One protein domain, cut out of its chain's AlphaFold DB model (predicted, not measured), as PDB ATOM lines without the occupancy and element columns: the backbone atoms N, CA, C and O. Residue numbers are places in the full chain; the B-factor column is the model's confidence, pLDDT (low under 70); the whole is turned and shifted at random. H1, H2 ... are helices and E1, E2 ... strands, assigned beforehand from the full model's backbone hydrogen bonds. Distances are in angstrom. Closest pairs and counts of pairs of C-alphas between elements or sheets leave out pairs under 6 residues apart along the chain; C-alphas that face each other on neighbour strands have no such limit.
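Overview. This is residues 2 to 32 and 213 to 290 of the 290 residues of the protein "Potassium transporter TrkA" of Saprospiraceae bacterium (UniProt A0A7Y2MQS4). This domain has little regular structure: H1 covers one face of a small antiparallel sheet, E1 E4 E2 E3, as two layers, and residues 2 to 8 and 18 to 23 stick out. The 109 printed residues have, in order, E1 H1 E2 H2 E3 E4, a mixed class. The whole is compact, radius of gyration of the C-alphas 14.4 A, spanning 44 by 33 by 28 A.

Along the chain. Find E1, residues 213 to 218, from C-alpha 213 (156.837, 158.612, 228.037), and E4, residues 280 to 285, to C-alpha 285 (152.143, 158.427, 224.936). E2 is residues 244 to 249, E3 263 to 265, H1 231 to 240, H2 257 to 262.

Arrangement. Between E4 and E2, N 246 and O 282 are within hydrogen-bond range, 2.8 A. H1 is on the sheet; the C-alphas of Leu 235 and Ala 245 in E2 are closest, 5.4 A. E1, H1, E2 make a split strand-helix-strand unit, E4 between the strands, its crossover right-handed. H2 only grazes the sheet.

Size, cuts and confidence. Across the cut, C-alphas 32 and 213 are 22.6 A apart; pLDDT is under 70 at residues 288 to 290.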
ATOM      1  N   ASN A   2     156.894 167.676 204.886       94.44
ATOM      2  CA  ASN A   2     157.283 168.686 203.915       94.44
ATOM      3  C   ASN A   2     158.774 168.546 203.581       94.44
ATOM      4  O   ASN A   2     159.505 167.781 204.210       94.44
ATOM      5  N   GLU A   3     159.226 169.300 202.585       93.31
ATOM      6  CA  GLU A   3     160.647 169.410 202.267       93.31
ATOM      7  C   GLU A   3     161.430 169.960 203.472       93.31
ATOM      8  O   GLU A   3     161.053 170.978 204.051       93.31
ATOM      9  N   GLY A   4     162.506 169.267 203.851       92.56
ATOM     10  CA  GLY A   4     163.333 169.597 205.018       92.56
ATOM     11  C   GLY A   4     162.934 168.892 206.320       92.56
ATOM     12  O   GLY A   4     163.719 168.921 207.268       92.56
ATOM     13  N   ASP A   5     161.779 168.219 206.372       92.44
ATOM     14  CA  ASP A   5     161.409 167.396 207.526       92.44
ATOM     15  C   ASP A   5     162.325 166.165 207.637       92.44
ATOM     16  O   ASP A   5     162.761 165.588 206.640       92.44
ATOM     17  N   SER A   6     162.576 165.730 208.871       89.31
ATOM     18  CA  SER A   6     163.278 164.480 209.185       89.31
ATOM     19  C   SER A   6     162.365 163.547 209.977       89.31
ATOM     20  O   SER A   6     161.505 164.003 210.730       89.31
ATOM     21  N   ILE A   7     162.550 162.240 209.801       89.69
ATOM     22  CA  ILE A   7     161.790 161.202 210.505       89.69
ATOM     23  C   ILE A   7     162.672 160.621 211.607       89.69
ATOM     24  O   ILE A   7     163.843 160.331 211.376       89.69
ATOM     25  N   ILE A   8     162.091 160.433 212.788       89.31
ATOM     26  CA  ILE A   8     162.702 159.676 213.881       89.31
ATOM     27  C   ILE A   8     162.047 158.297 213.888       89.31
ATOM     28  O   ILE A   8     160.819 158.197 213.884       89.31
ATOM     29  N   ALA A   9     162.858 157.244 213.876       90.56
ATOM     30  CA  ALA A   9     162.398 155.863 213.867       90.56
ATOM     31  C   ALA A   9     163.200 155.020 214.863       90.56
ATOM     32  O   ALA A   9     164.366 155.301 215.126       90.56
ATOM     33  N   VAL A  10     162.562 153.973 215.389       91.00
ATOM     34  CA  VAL A  10     163.228 152.905 216.141       91.00
ATOM     35  C   VAL A  10     163.478 151.765 215.168       91.00
ATOM     36  O   VAL A  10     162.530 151.231 214.589       91.00
ATOM     37  N   THR A  11     164.743 151.430 214.953       92.25
ATOM     38  CA  THR A  11     165.181 150.444 213.964       92.25
ATOM     39  C   THR A  11     166.443 149.738 214.457       92.25
ATOM     40  O   THR A  11     167.047 150.194 215.424       92.25
ATOM     41  N   GLU A  12     166.787 148.600 213.855       90.31
ATOM     42  CA  GLU A  12     167.923 147.774 214.296       90.31
ATOM     43  C   GLU A  12     169.266 148.487 214.090       90.31
ATOM     44  O   GLU A  12     170.108 148.465 214.983       90.31
ATOM     45  N   ASP A  13     169.418 149.164 212.951       90.44
ATOM     46  CA  ASP A  13     170.613 149.932 212.586       90.44
ATOM     47  C   ASP A  13     170.267 151.146 211.699       90.44
ATOM     48  O   ASP A  13     169.141 151.259 211.194       90.44
ATOM     49  N   ASP A  14     171.216 152.054 211.483       85.44
ATOM     50  CA  ASP A  14     171.005 153.327 210.776       85.44
ATOM     51  C   ASP A  14     170.607 153.186 209.289       85.44
ATOM     52  O   ASP A  14     169.960 154.083 208.734       85.44
ATOM     53  N   ASP A  15     170.892 152.041 208.666       87.31
ATOM     54  CA  ASP A  15     170.587 151.725 207.264       87.31
ATOM     55  C   ASP A  15     169.369 150.795 207.062       87.31
ATOM     56  O   ASP A  15     168.985 150.488 205.928       87.31
ATOM     57  N   THR A  16     168.702 150.387 208.147       90.94
ATOM     58  CA  THR A  16     167.631 149.367 208.109       90.94
ATOM     59  C   THR A  16     166.216 149.935 207.932       90.94
ATOM     60  O   THR A  16     165.254 149.192 207.708       90.94
ATOM     61  N   MET A  17     166.053 151.261 207.976       88.50
ATOM     62  CA  MET A  17     164.759 151.911 207.758       88.50
ATOM     63  C   MET A  17     164.399 151.949 206.265       88.50
ATOM     64  O   MET A  17     164.876 152.791 205.504       88.50
ATOM     65  N   ILE A  18     163.478 151.077 205.852       86.12
ATOM     66  CA  ILE A  18     163.037 150.966 204.456       86.12
ATOM     67  C   ILE A  18     161.610 151.498 204.304       86.12
ATOM     68  O   ILE A  18     160.669 151.023 204.943       86.12
ATOM     69  N   VAL A  19     161.427 152.461 203.397       85.12
ATOM     70  CA  VAL A  19     160.095 152.960 203.036       85.12
ATOM     71  C   VAL A  19     159.359 151.889 202.236       85.12
ATOM     72  O   VAL A  19     159.760 151.518 201.132       85.12
ATOM     73  N   SER A  20     158.255 151.398 202.791       83.25
ATOM     74  CA  SER A  20     157.394 150.448 202.099       83.25
ATOM     75  C   SER A  20     156.497 151.159 201.085       83.25
ATOM     76  O   SER A  20     155.833 152.141 201.409       83.25
ATOM     77  N   ASN A  21     156.407 150.607 199.872       83.50
ATOM     78  CA  ASN A  21     155.403 151.006 198.877       83.50
ATOM     79  C   ASN A  21     154.042 150.328 199.103       83.50
ATOM     80  O   ASN A  21     153.132 150.484 198.283       83.50
ATOM     81  N   ASN A  22     153.900 149.543 200.176       82.31
ATOM     82  CA  ASN A  22     152.652 148.863 200.472       82.31
ATOM     83  C   ASN A  22     151.558 149.882 200.828       82.31
ATOM     84  O   ASN A  22     151.775 150.775 201.646       82.31
ATOM     85  N   LYS A  23     150.390 149.724 200.201       81.62
ATOM     86  CA  LYS A  23     149.188 150.536 200.438       81.62
ATOM     87  C   LYS A  23     148.073 149.753 201.124       81.62
ATOM     88  O   LYS A  23     147.107 150.368 201.560       81.62
ATOM     89  N   ASP A  24     148.196 148.428 201.188       88.25
ATOM     90  CA  ASP A  24     147.244 147.566 201.874       88.25
ATOM     91  C   ASP A  24     147.892 146.983 203.129       88.25
ATOM     92  O   ASP A  24     148.752 146.100 203.083       88.25
ATOM     93  N   TYR A  25     147.498 147.541 204.267       90.69
ATOM     94  CA  TYR A  25     147.996 147.151 205.579       90.69
ATOM     95  C   TYR A  25     147.125 146.073 206.238       90.69
ATOM     96  O   TYR A  25     147.438 145.658 207.354       90.69
ATOM     97  N   SER A  26     146.042 145.628 205.580       92.75
ATOM     98  CA  SER A  26     145.102 144.626 206.100       92.75
ATOM     99  C   SER A  26     144.676 144.907 207.550       92.75
ATOM    100  O   SER A  26     144.732 144.021 208.401       92.75
ATOM    101  N   ILE A  27     144.329 146.163 207.854       95.56
ATOM    102  CA  ILE A  27     143.946 146.594 209.206       95.56
ATOM    103  C   ILE A  27     142.572 146.020 209.557       95.56
ATOM    104  O   ILE A  27     141.595 146.228 208.833       95.56
ATOM    105  N   ASP A  28     142.484 145.349 210.702       95.81
ATOM    106  CA  ASP A  28     141.243 144.775 211.215       95.81
ATOM    107  C   ASP A  28     140.558 145.736 212.197       95.81
ATOM    108  O   ASP A  28     140.736 145.663 213.413       95.81
ATOM    109  N   TYR A  29     139.751 146.653 211.666       95.38
ATOM    110  CA  TYR A  29     139.036 147.643 212.479       95.38
ATOM    111  C   TYR A  29     138.032 147.024 213.462       95.38
ATOM    112  O   TYR A  29     137.726 147.631 214.485       95.38
ATOM    113  N   GLU A  30     137.526 145.816 213.199       95.00
ATOM    114  CA  GLU A  30     136.598 145.145 214.116       95.00
ATOM    115  C   GLU A  30     137.301 144.613 215.369       95.00
ATOM    116  O   GLU A  30     136.649 144.433 216.407       95.00
ATOM    117  N   ALA A  31     138.612 144.365 215.273       95.00
ATOM    118  CA  ALA A  31     139.454 143.966 216.391       95.00
ATOM    119  C   ALA A  31     139.790 145.130 217.327       95.00
ATOM    120  O   ALA A  31     140.147 144.876 218.470       95.00
ATOM    121  N   ILE A  32     139.680 146.381 216.881       95.69
ATOM    122  CA  ILE A  32     140.048 147.551 217.684       95.69
ATOM    123  C   ILE A  32     139.002 147.792 218.784       95.69
ATOM    124  O   ILE A  32     137.791 147.679 218.567       95.69
ATOM    125  N   GLY A 213     156.141 159.731 227.413       86.94
ATOM    126  CA  GLY A 213     156.837 158.612 228.037       86.94
ATOM    127  C   GLY A 213     156.600 157.293 227.306       86.94
ATOM    128  O   GLY A 213     155.659 157.145 226.520       86.94
ATOM    129  N   ILE A 214     157.464 156.312 227.576       91.19
ATOM    130  CA  ILE A 214     157.249 154.927 227.146       91.19
ATOM    131  C   ILE A 214     156.431 154.212 228.218       91.19
ATOM    132  O   ILE A 214     156.878 154.063 229.354       91.19
ATOM    133  N   TYR A 215     155.262 153.718 227.829       89.94
ATOM    134  CA  TYR A 215     154.335 153.018 228.709       89.94
ATOM    135  C   TYR A 215     154.056 151.610 228.207       89.94
ATOM    136  O   TYR A 215     154.044 151.339 227.006       89.94
ATOM    137  N   ILE A 216     153.797 150.705 229.148       91.94
ATOM    138  CA  ILE A 216     153.452 149.313 228.866       91.94
ATOM    139  C   ILE A 216     152.014 149.090 229.338       91.94
ATOM    140  O   ILE A 216     151.767 148.843 230.519       91.94
ATOM    141  N   LYS A 217     151.060 149.191 228.410       91.75
ATOM    142  CA  LYS A 217     149.621 149.205 228.712       91.75
ATOM    143  C   LYS A 217     148.957 147.868 228.355       91.75
ATOM    144  O   LYS A 217     149.410 147.212 227.417       91.75
ATOM    145  N   PRO A 218     147.894 147.439 229.062       93.50
ATOM    146  CA  PRO A 218     147.200 146.187 228.756       93.50
ATOM    147  C   PRO A 218     146.706 146.138 227.309       93.50
ATOM    148  O   PRO A 218     146.132 147.109 226.810       93.50
ATOM    149  N   VAL A 219     146.869 144.995 226.643       95.31
ATOM    150  CA  VAL A 219     146.430 144.823 225.248       95.31
ATOM    151  C   VAL A 219     144.921 144.988 225.073       95.31
ATOM    152  O   VAL A 219     144.458 145.455 224.032       95.31
ATOM    153  N   THR A 220     144.149 144.688 226.117       94.06
ATOM    154  CA  THR A 220     142.692 144.864 226.173       94.06
ATOM    155  C   THR A 220     142.257 146.327 226.055       94.06
ATOM    156  O   THR A 220     141.105 146.590 225.723       94.06
ATOM    157  N   GLY A 221     143.173 147.280 226.265       92.44
ATOM    158  CA  GLY A 221     142.955 148.697 225.979       92.44
ATOM    159  C   GLY A 221     143.019 149.060 224.491       92.44
ATOM    160  O   GLY A 221     142.622 150.157 224.120       92.44
ATOM    161  N   TYR A 222     143.494 148.155 223.632       94.19
ATOM    162  CA  TYR A 222     143.691 148.409 222.201       94.19
ATOM    163  C   TYR A 222     142.926 147.436 221.316       94.19
ATOM    164  O   TYR A 222     142.485 147.812 220.226       94.19
ATOM    165  N   LEU A 223     142.793 146.182 221.755       95.44
ATOM    166  CA  LEU A 223     142.263 145.091 220.949       95.44
ATOM    167  C   LEU A 223     141.237 144.234 221.697       95.44
ATOM    168  O   LEU A 223     141.344 143.982 222.895       95.44
ATOM    169  N   LYS A 224     140.286 143.688 220.938       94.25
ATOM    170  CA  LYS A 224     139.457 142.550 221.336       94.25
ATOM    171  C   LYS A 224     140.276 141.271 221.214       94.25
ATOM    172  O   LYS A 224     140.807 140.957 220.148       94.25
ATOM    173  N   ILE A 225     140.322 140.511 222.299       93.06
ATOM    174  CA  ILE A 225     141.054 139.248 222.371       93.06
ATOM    175  C   ILE A 225     140.283 138.131 221.660       93.06
ATOM    176  O   ILE A 225     139.054 138.145 221.589       93.06
ATOM    177  N   GLY A 226     141.015 137.152 221.125       84.88
ATOM    178  CA  GLY A 226     140.452 135.901 220.607       84.88
ATOM    179  C   GLY A 226     140.847 135.558 219.173       84.88
ATOM    180  O   GLY A 226     140.876 134.373 218.832       84.88
ATOM    181  N   LYS A 227     141.226 136.546 218.352       89.56
ATOM    182  CA  LYS A 227     141.747 136.324 216.993       89.56
ATOM    183  C   LYS A 227     143.153 136.911 216.822       89.56
ATOM    184  O   LYS A 227     143.445 137.933 217.437       89.56
ATOM    185  N   PRO A 228     144.019 136.281 216.006       96.12
ATOM    186  CA  PRO A 228     145.285 136.888 215.625       96.12
ATOM    187  C   PRO A 228     145.061 138.196 214.859       96.12
ATOM    188  O   PRO A 228     144.156 138.266 214.025       96.12
ATOM    189  N   VAL A 229     145.906 139.196 215.100       96.94
ATOM    190  CA  VAL A 229     145.923 140.475 214.370       96.94
ATOM    191  C   VAL A 229     147.340 140.808 213.927       96.94
ATOM    192  O   VAL A 229     148.304 140.340 214.527       96.94
ATOM    193  N   ASN A 230     147.479 141.633 212.894       96.69
ATOM    194  CA  ASN A 230     148.780 142.176 212.519       96.69
ATOM    195  C   ASN A 230     149.132 143.420 213.350       96.69
ATOM    196  O   ASN A 230     148.258 144.076 213.929       96.69
ATOM    197  N   PHE A 231     150.412 143.787 213.387       97.00
ATOM    198  CA  PHE A 231     150.838 144.960 214.153       97.00
ATOM    199  C   PHE A 231     150.379 146.287 213.522       97.00
ATOM    200  O   PHE A 231     150.268 147.286 214.228       97.00
ATOM    201  N   TYR A 232     150.031 146.322 212.227       96.69
ATOM    202  CA  TYR A 232     149.356 147.489 211.634       96.69
ATOM    203  C   TYR A 232     148.021 147.808 212.323       96.69
ATOM    204  O   TYR A 232     147.691 148.977 212.508       96.69
ATOM    205  N   THR A 233     147.281 146.786 212.755       97.25
ATOM    206  CA  THR A 233     146.042 146.963 213.526       97.25
ATOM    207  C   THR A 233     146.323 147.559 214.908       97.25
ATOM    208  O   THR A 233     145.591 148.439 215.359       97.25
ATOM    209  N   VAL A 234     147.419 147.145 215.557       97.12
ATOM    210  CA  VAL A 234     147.876 147.724 216.835       97.12
ATOM    211  C   VAL A 234     148.269 149.190 216.661       97.12
ATOM    212  O   VAL A 234     147.840 150.036 217.443       97.12
ATOM    213  N   LEU A 235     149.034 149.501 215.609       96.44
ATOM    214  CA  LEU A 235     149.434 150.865 215.264       96.44
ATOM    215  C   LEU A 235     148.220 151.769 215.039       96.44
ATOM    216  O   LEU A 235     148.190 152.877 215.566       96.44
ATOM    217  N   GLU A 236     147.211 151.302 214.300       96.94
ATOM    218  CA  GLU A 236     145.987 152.075 214.077       96.94
ATOM    219  C   GLU A 236     145.186 152.270 215.372       96.94
ATOM    220  O   GLU A 236     144.696 153.373 215.618       96.94
ATOM    221  N   SER A 237     145.105 151.249 216.233       96.00
ATOM    222  CA  SER A 237     144.458 151.372 217.546       96.00
ATOM    223  C   SER A 237     145.149 152.414 218.434       96.00
ATOM    224  O   SER A 237     144.490 153.313 218.954       96.00
ATOM    225  N   ALA A 238     146.482 152.367 218.540       95.31
ATOM    226  CA  ALA A 238     147.265 153.363 219.275       95.31
ATOM    227  C   ALA A 238     147.113 154.769 218.665       95.31
ATOM    228  O   ALA A 238     146.885 155.743 219.382       95.31
ATOM    229  N   ARG A 239     147.118 154.883 217.329       95.12
ATOM    230  CA  ARG A 239     146.932 156.160 216.622       95.12
ATOM    231  C   ARG A 239     145.577 156.801 216.925       95.12
ATOM    232  O   ARG A 239     145.513 158.017 217.102       95.12
ATOM    233  N   GLN A 240     144.497 156.019 217.005       94.88
ATOM    234  CA  GLN A 240     143.171 156.520 217.407       94.88
ATOM    235  C   GLN A 240     143.162 157.079 218.836       94.88
ATOM    236  O   GLN A 240     142.317 157.906 219.177       94.88
ATOM    237  N   GLN A 241     144.138 156.675 219.645       91.19
ATOM    238  CA  GLN A 241     144.364 157.155 220.998       91.19
ATOM    239  C   GLN A 241     145.462 158.234 221.064       91.19
ATOM    240  O   GLN A 241     145.843 158.631 222.153       91.19
ATOM    241  N   ASN A 242     145.928 158.803 219.947       92.19
ATOM    242  CA  ASN A 242     147.072 159.736 219.906       92.19
ATOM    243  C   ASN A 242     148.360 159.159 220.527       92.19
ATOM    244  O   ASN A 242     149.135 159.887 221.137       92.19
ATOM    245  N   GLU A 243     148.581 157.858 220.372       93.81
ATOM    246  CA  GLU A 243     149.766 157.155 220.863       93.81
ATOM    247  C   GLU A 243     150.523 156.513 219.700       93.81
ATOM    248  O   GLU A 243     149.979 156.307 218.608       93.81
ATOM    249  N   ILE A 244     151.787 156.164 219.935       95.06
ATOM    250  CA  ILE A 244     152.625 155.461 218.958       95.06
ATOM    251  C   ILE A 244     152.979 154.090 219.520       95.06
ATOM    252  O   ILE A 244     153.760 153.995 220.461       95.06
ATOM    253  N   ALA A 245     152.449 153.019 218.929       96.50
ATOM    254  CA  ALA A 245     152.858 151.668 219.302       96.50
ATOM    255  C   ALA A 245     154.296 151.392 218.838       96.50
ATOM    256  O   ALA A 245     154.608 151.452 217.648       96.50
ATOM    257  N   LEU A 246     155.164 151.073 219.796       97.00
ATOM    258  CA  LEU A 246     156.573 150.738 219.587       97.00
ATOM    259  C   LEU A 246     156.795 149.224 219.549       97.00
ATOM    260  O   LEU A 246     157.743 148.758 218.924       97.00
ATOM    261  N   GLY A 247     155.933 148.455 220.213       97.50
ATOM    262  CA  GLY A 247     156.099 147.016 220.359       97.50
ATOM    263  C   GLY A 247     155.030 146.380 221.236       97.50
ATOM    264  O   GLY A 247     153.978 146.971 221.486       97.50
ATOM    265  N   TYR A 248     155.305 145.176 221.722       97.25
ATOM    266  CA  TYR A 248     154.433 144.450 222.641       97.25
ATOM    267  C   TYR A 248     155.236 143.558 223.589       97.25
ATOM    268  O   TYR A 248     156.430 143.331 223.394       97.25
ATOM    269  N   ARG A 249     154.566 143.065 224.633       96.19
ATOM    270  CA  ARG A 249     155.099 142.083 225.572       96.19
ATOM    271  C   ARG A 249     154.142 140.905 225.729       96.19
ATOM    272  O   ARG A 249     152.990 141.118 226.106       96.19
ATOM    273  N   ILE A 250     154.640 139.692 225.500       95.62
ATOM    274  CA  ILE A 250     153.923 138.435 225.752       95.62
ATOM    275  C   ILE A 250     154.195 137.979 227.188       95.62
ATOM    276  O   ILE A 250     155.319 137.622 227.539       95.62
ATOM    277  N   ILE A 251     153.181 138.009 228.056       92.62
ATOM    278  CA  ILE A 251     153.384 137.771 229.496       92.62
ATOM    279  C   ILE A 251     153.702 136.309 229.809       92.62
ATOM    280  O   ILE A 251     154.469 136.042 230.735       92.62
ATOM    281  N   SER A 252     153.205 135.358 229.016       92.19
ATOM    282  CA  SER A 252     153.540 133.939 229.197       92.19
ATOM    283  C   SER A 252     155.026 133.625 228.987       92.19
ATOM    284  O   SER A 252     155.485 132.573 229.418       92.19
ATOM    285  N   GLU A 253     155.776 134.527 228.348       90.75
ATOM    286  CA  GLU A 253     157.213 134.398 228.073       90.75
ATOM    287  C   GLU A 253     158.075 135.188 229.073       90.75
ATOM    288  O   GLU A 253     159.283 135.306 228.893       90.75
ATOM    289  N   LYS A 254     157.487 135.726 230.156       84.69
ATOM    290  CA  LYS A 254     158.197 136.605 231.106       84.69
ATOM    291  C   LYS A 254     159.455 135.985 231.732       84.69
ATOM    292  O   LYS A 254     160.385 136.720 232.043       84.69
ATOM    293  N   ASP A 255     159.484 134.665 231.905       80.88
ATOM    294  CA  ASP A 255     160.589 133.929 232.533       80.88
ATOM    295  C   ASP A 255     161.563 133.323 231.502       80.88
ATOM    296  O   ASP A 255     162.525 132.657 231.886       80.88
ATOM    297  N   ASP A 256     161.330 133.532 230.199       82.81
ATOM    298  CA  ASP A 256     162.194 133.032 229.124       82.81
ATOM    299  C   ASP A 256     163.132 134.127 228.598       82.81
ATOM    300  O   ASP A 256     162.753 134.999 227.812       82.81
ATOM    301  N   GLU A 257     164.394 134.046 229.012       80.06
ATOM    302  CA  GLU A 257     165.457 134.960 228.584       80.06
ATOM    303  C   GLU A 257     165.718 134.886 227.068       80.06
ATOM    304  O   GLU A 257     166.005 135.908 226.445       80.06
ATOM    305  N   ASN A 258     165.548 133.715 226.435       84.94
ATOM    306  CA  ASN A 258     165.775 133.564 224.989       84.94
ATOM    307  C   ASN A 258     164.742 134.328 224.156       84.94
ATOM    308  O   ASN A 258     165.035 134.744 223.038       84.94
ATOM    309  N   SER A 259     163.551 134.524 224.718       84.12
ATOM    310  CA  SER A 259     162.466 135.302 224.117       84.12
ATOM    311  C   SER A 259     162.478 136.758 224.595       84.12
ATOM    312  O   SER A 259     161.463 137.446 224.512       84.12
ATOM    313  N   ALA A 260     163.604 137.231 225.147       84.88
ATOM    314  CA  ALA A 260     163.747 138.568 225.724       84.88
ATOM    315  C   ALA A 260     162.632 138.904 226.738       84.88
ATOM    316  O   ALA A 260     162.097 140.015 226.751       84.88
ATOM    317  N   HIS A 261     162.237 137.929 227.568       85.00
ATOM    318  CA  HIS A 261     161.136 138.061 228.534       85.00
ATOM    319  C   HIS A 261     159.786 138.446 227.892       85.00
ATOM    320  O   HIS A 261     158.951 139.133 228.506       85.00
ATOM    321  N   GLY A 262     159.604 138.039 226.631       90.69
ATOM    322  CA  GLY A 262     158.446 138.304 225.785       90.69
ATOM    323  C   GLY A 262     158.405 139.705 225.179       90.69
ATOM    324  O   GLY A 262     157.385 140.058 224.591       90.69
ATOM    325  N   VAL A 263     159.440 140.536 225.355       94.25
ATOM    326  CA  VAL A 263     159.475 141.929 224.877       94.25
ATOM    327  C   VAL A 263     159.947 141.988 223.429       94.25
ATOM    328  O   VAL A 263     161.073 141.611 223.115       94.25
ATOM    329  N   ILE A 264     159.109 142.540 222.551       95.88
ATOM    330  CA  ILE A 264     159.425 142.724 221.132       95.88
ATOM    331  C   ILE A 264     159.189 144.187 220.760       95.88
ATOM    332  O   ILE A 264     158.075 144.699 220.884       95.88
ATOM    333  N   VAL A 265     160.240 144.857 220.283       95.81
ATOM    334  CA  VAL A 265     160.223 146.258 219.829       95.81
ATOM    335  C   VAL A 265     160.421 146.300 218.317       95.81
ATOM    336  O   VAL A 265     161.199 145.526 217.772       95.81
ATOM    337  N   ASN A 266     159.705 147.201 217.641       95.44
ATOM    338  CA  ASN A 266     159.648 147.315 216.183       95.44
ATOM    339  C   ASN A 266     159.391 145.958 215.477       95.44
ATOM    340  O   ASN A 266     160.174 145.552 214.617       95.44
ATOM    341  N   PRO A 267     158.297 145.243 215.814       95.19
ATOM    342  CA  PRO A 267     157.987 143.965 215.181       95.19
ATOM    343  C   PRO A 267     157.723 144.124 213.680       95.19
ATOM    344  O   PRO A 267     157.312 145.192 213.194       95.19
ATOM    345  N   LEU A 268     157.875 143.025 212.940       92.69
ATOM    346  CA  LEU A 268     157.473 142.981 211.544       92.69
ATOM    347  C   LEU A 268     155.957 143.181 211.447       92.69
ATOM    348  O   LEU A 268     155.154 142.401 211.952       92.69
ATOM    349  N   LYS A 269     155.549 144.271 210.794       93.62
ATOM    350  CA  LYS A 269     154.185 144.795 210.951       93.62
ATOM    351  C   LYS A 269     153.095 143.904 210.351       93.62
ATOM    352  O   LYS A 269     151.930 144.026 210.724       93.62
ATOM    353  N   SER A 270     153.478 143.032 209.421       93.00
ATOM    354  CA  SER A 270     152.612 142.060 208.752       93.00
ATOM    355  C   SER A 270     152.390 140.773 209.542       93.00
ATOM    356  O   SER A 270     151.469 140.033 209.198       93.00
ATOM    357  N   ASP A 271     153.216 140.487 210.548       94.44
ATOM    358  CA  ASP A 271     153.131 139.223 211.273       94.44
ATOM    359  C   ASP A 271     151.855 139.158 212.102       94.44
ATOM    360  O   ASP A 271     151.443 140.134 212.731       94.44
ATOM    361  N   MET A 272     151.215 137.989 212.075       96.31
ATOM    362  CA  MET A 272     149.977 137.744 212.800       96.31
ATOM    363  C   MET A 272     150.298 137.305 214.224       96.31
ATOM    364  O   MET A 272     150.885 136.246 214.441       96.31
ATOM    365  N   ILE A 273     149.854 138.099 215.189       95.94
ATOM    366  CA  ILE A 273     150.116 137.906 216.610       95.94
ATOM    367  C   ILE A 273     148.797 137.589 217.303       95.94
ATOM    368  O   ILE A 273     147.797 138.289 217.127       95.94
ATOM    369  N   LYS A 274     148.783 136.516 218.095       96.06
ATOM    370  CA  LYS A 274     147.640 136.154 218.932       96.06
ATOM    371  C   LYS A 274     147.924 136.566 220.371       96.06
ATOM    372  O   LYS A 274     148.626 135.854 221.075       96.06
ATOM    373  N   PHE A 275     147.341 137.685 220.782       96.31
ATOM    374  CA  PHE A 275     147.435 138.172 222.153       96.31
ATOM    375  C   PHE A 275     146.486 137.429 223.101       96.31
ATOM    376  O   PHE A 275     145.387 137.024 222.706       96.31
ATOM    377  N   ASN A 276     146.908 137.308 224.355       95.31
ATOM    378  CA  ASN A 276     146.112 136.931 225.518       95.31
ATOM    379  C   ASN A 276     145.757 138.178 226.346       95.31
ATOM    380  O   ASN A 276     146.337 139.240 226.159       95.31
ATOM    381  N   GLU A 277     144.821 138.062 227.290       93.69
ATOM    382  CA  GLU A 277     144.347 139.207 228.093       93.69
ATOM    383  C   GLU A 277     145.435 139.867 228.955       93.69
ATOM    384  O   GLU A 277     145.347 141.061 229.238       93.69
ATOM    385  N   GLU A 278     146.453 139.106 229.362       94.12
ATOM    386  CA  GLU A 278     147.552 139.597 230.200       94.12
ATOM    387  C   GLU A 278     148.633 140.335 229.399       94.12
ATOM    388  O   GLU A 278     149.404 141.100 229.982       94.12
ATOM    389  N   ASP A 279     148.685 140.129 228.080       95.81
ATOM    390  CA  ASP A 279     149.706 140.718 227.218       95.81
ATOM    391  C   ASP A 279     149.608 142.245 227.194       95.81
ATOM    392  O   ASP A 279     148.595 142.860 227.548       95.81
ATOM    393  N   LYS A 280     150.699 142.892 226.792       96.00
ATOM    394  CA  LYS A 280     150.802 144.350 226.864       96.00
ATOM    395  C   LYS A 280     151.316 144.947 225.566       96.00
ATOM    396  O   LYS A 280     152.097 144.323 224.855       96.00
ATOM    397  N   ILE A 281     150.908 146.176 225.281       96.56
ATOM    398  CA  ILE A 281     151.411 146.983 224.171       96.56
ATOM    399  C   ILE A 281     152.361 148.035 224.733       96.56
ATOM    400  O   ILE A 281     152.071 148.677 225.744       96.56
ATOM    401  N   ILE A 282     153.506 148.192 224.073       96.69
ATOM    402  CA  ILE A 282     154.504 149.208 224.394       96.69
ATOM    403  C   ILE A 282     154.190 150.419 223.527       96.69
ATOM    404  O   ILE A 282     154.211 150.311 222.298       96.69
ATOM    405  N   VAL A 283     153.896 151.555 224.149       95.06
ATOM    406  CA  VAL A 283     153.510 152.785 223.453       95.06
ATOM    407  C   VAL A 283     154.342 153.973 223.907       95.06
ATOM    408  O   VAL A 283     154.715 154.061 225.072       95.06
ATOM    409  N   LEU A 284     154.589 154.904 222.993       93.62
ATOM    410  CA  LEU A 284     154.905 156.286 223.330       93.62
ATOM    411  C   LEU A 284     153.583 157.046 223.480       93.62
ATOM    412  O   LEU A 284     152.772 157.050 222.547       93.62
ATOM    413  N   SER A 285     153.361 157.664 224.635       89.75
ATOM    414  CA  SER A 285     152.143 158.427 224.936       89.75
ATOM    415  C   SER A 285     152.479 159.637 225.799       89.75
ATOM    416  O   SER A 285     153.483 159.620 226.498       89.75
ATOM    417  N   ASP A 286     151.652 160.677 225.770       83.50
ATOM    418  CA  ASP A 286     151.776 161.833 226.675       83.50
ATOM    419  C   ASP A 286     151.222 161.536 228.078       83.50
ATOM    420  O   ASP A 286     151.479 162.276 229.024       83.50
ATOM    421  N   GLU A 287     150.446 160.458 228.217       70.75
ATOM    422  CA  GLU A 287     149.786 160.081 229.461       70.75
ATOM    423  C   GLU A 287     149.966 158.585 229.731       70.75
ATOM    424  O   GLU A 287     149.808 157.735 228.851       70.75
ATOM    425  N   ASP A 288     150.241 158.260 230.989       63.53
ATOM    426  CA  ASP A 288     150.422 156.890 231.476       63.53
ATOM    427  C   ASP A 288     149.155 156.034 231.278       63.53
ATOM    428  O   ASP A 288     149.212 154.906 230.794       63.53
ATOM    429  N   PHE A 289     147.974 156.614 231.510       59.66
ATOM    430  CA  PHE A 289     146.673 155.973 231.294       59.66
ATOM    431  C   PHE A 289     145.646 157.003 230.818       59.66
ATOM    432  O   PHE A 289     145.706 158.161 231.229       59.66
ATOM    433  N   ARG A 290     144.707 156.559 229.975       47.38
ATOM    434  CA  ARG A 290     143.439 157.250 229.739       47.38
ATOM    435  C   ARG A 290     142.374 156.526 230.521       47.38
ATOM    436  O   ARG A 290     142.282 155.291 230.342       47.38
TER     437      ARG A 290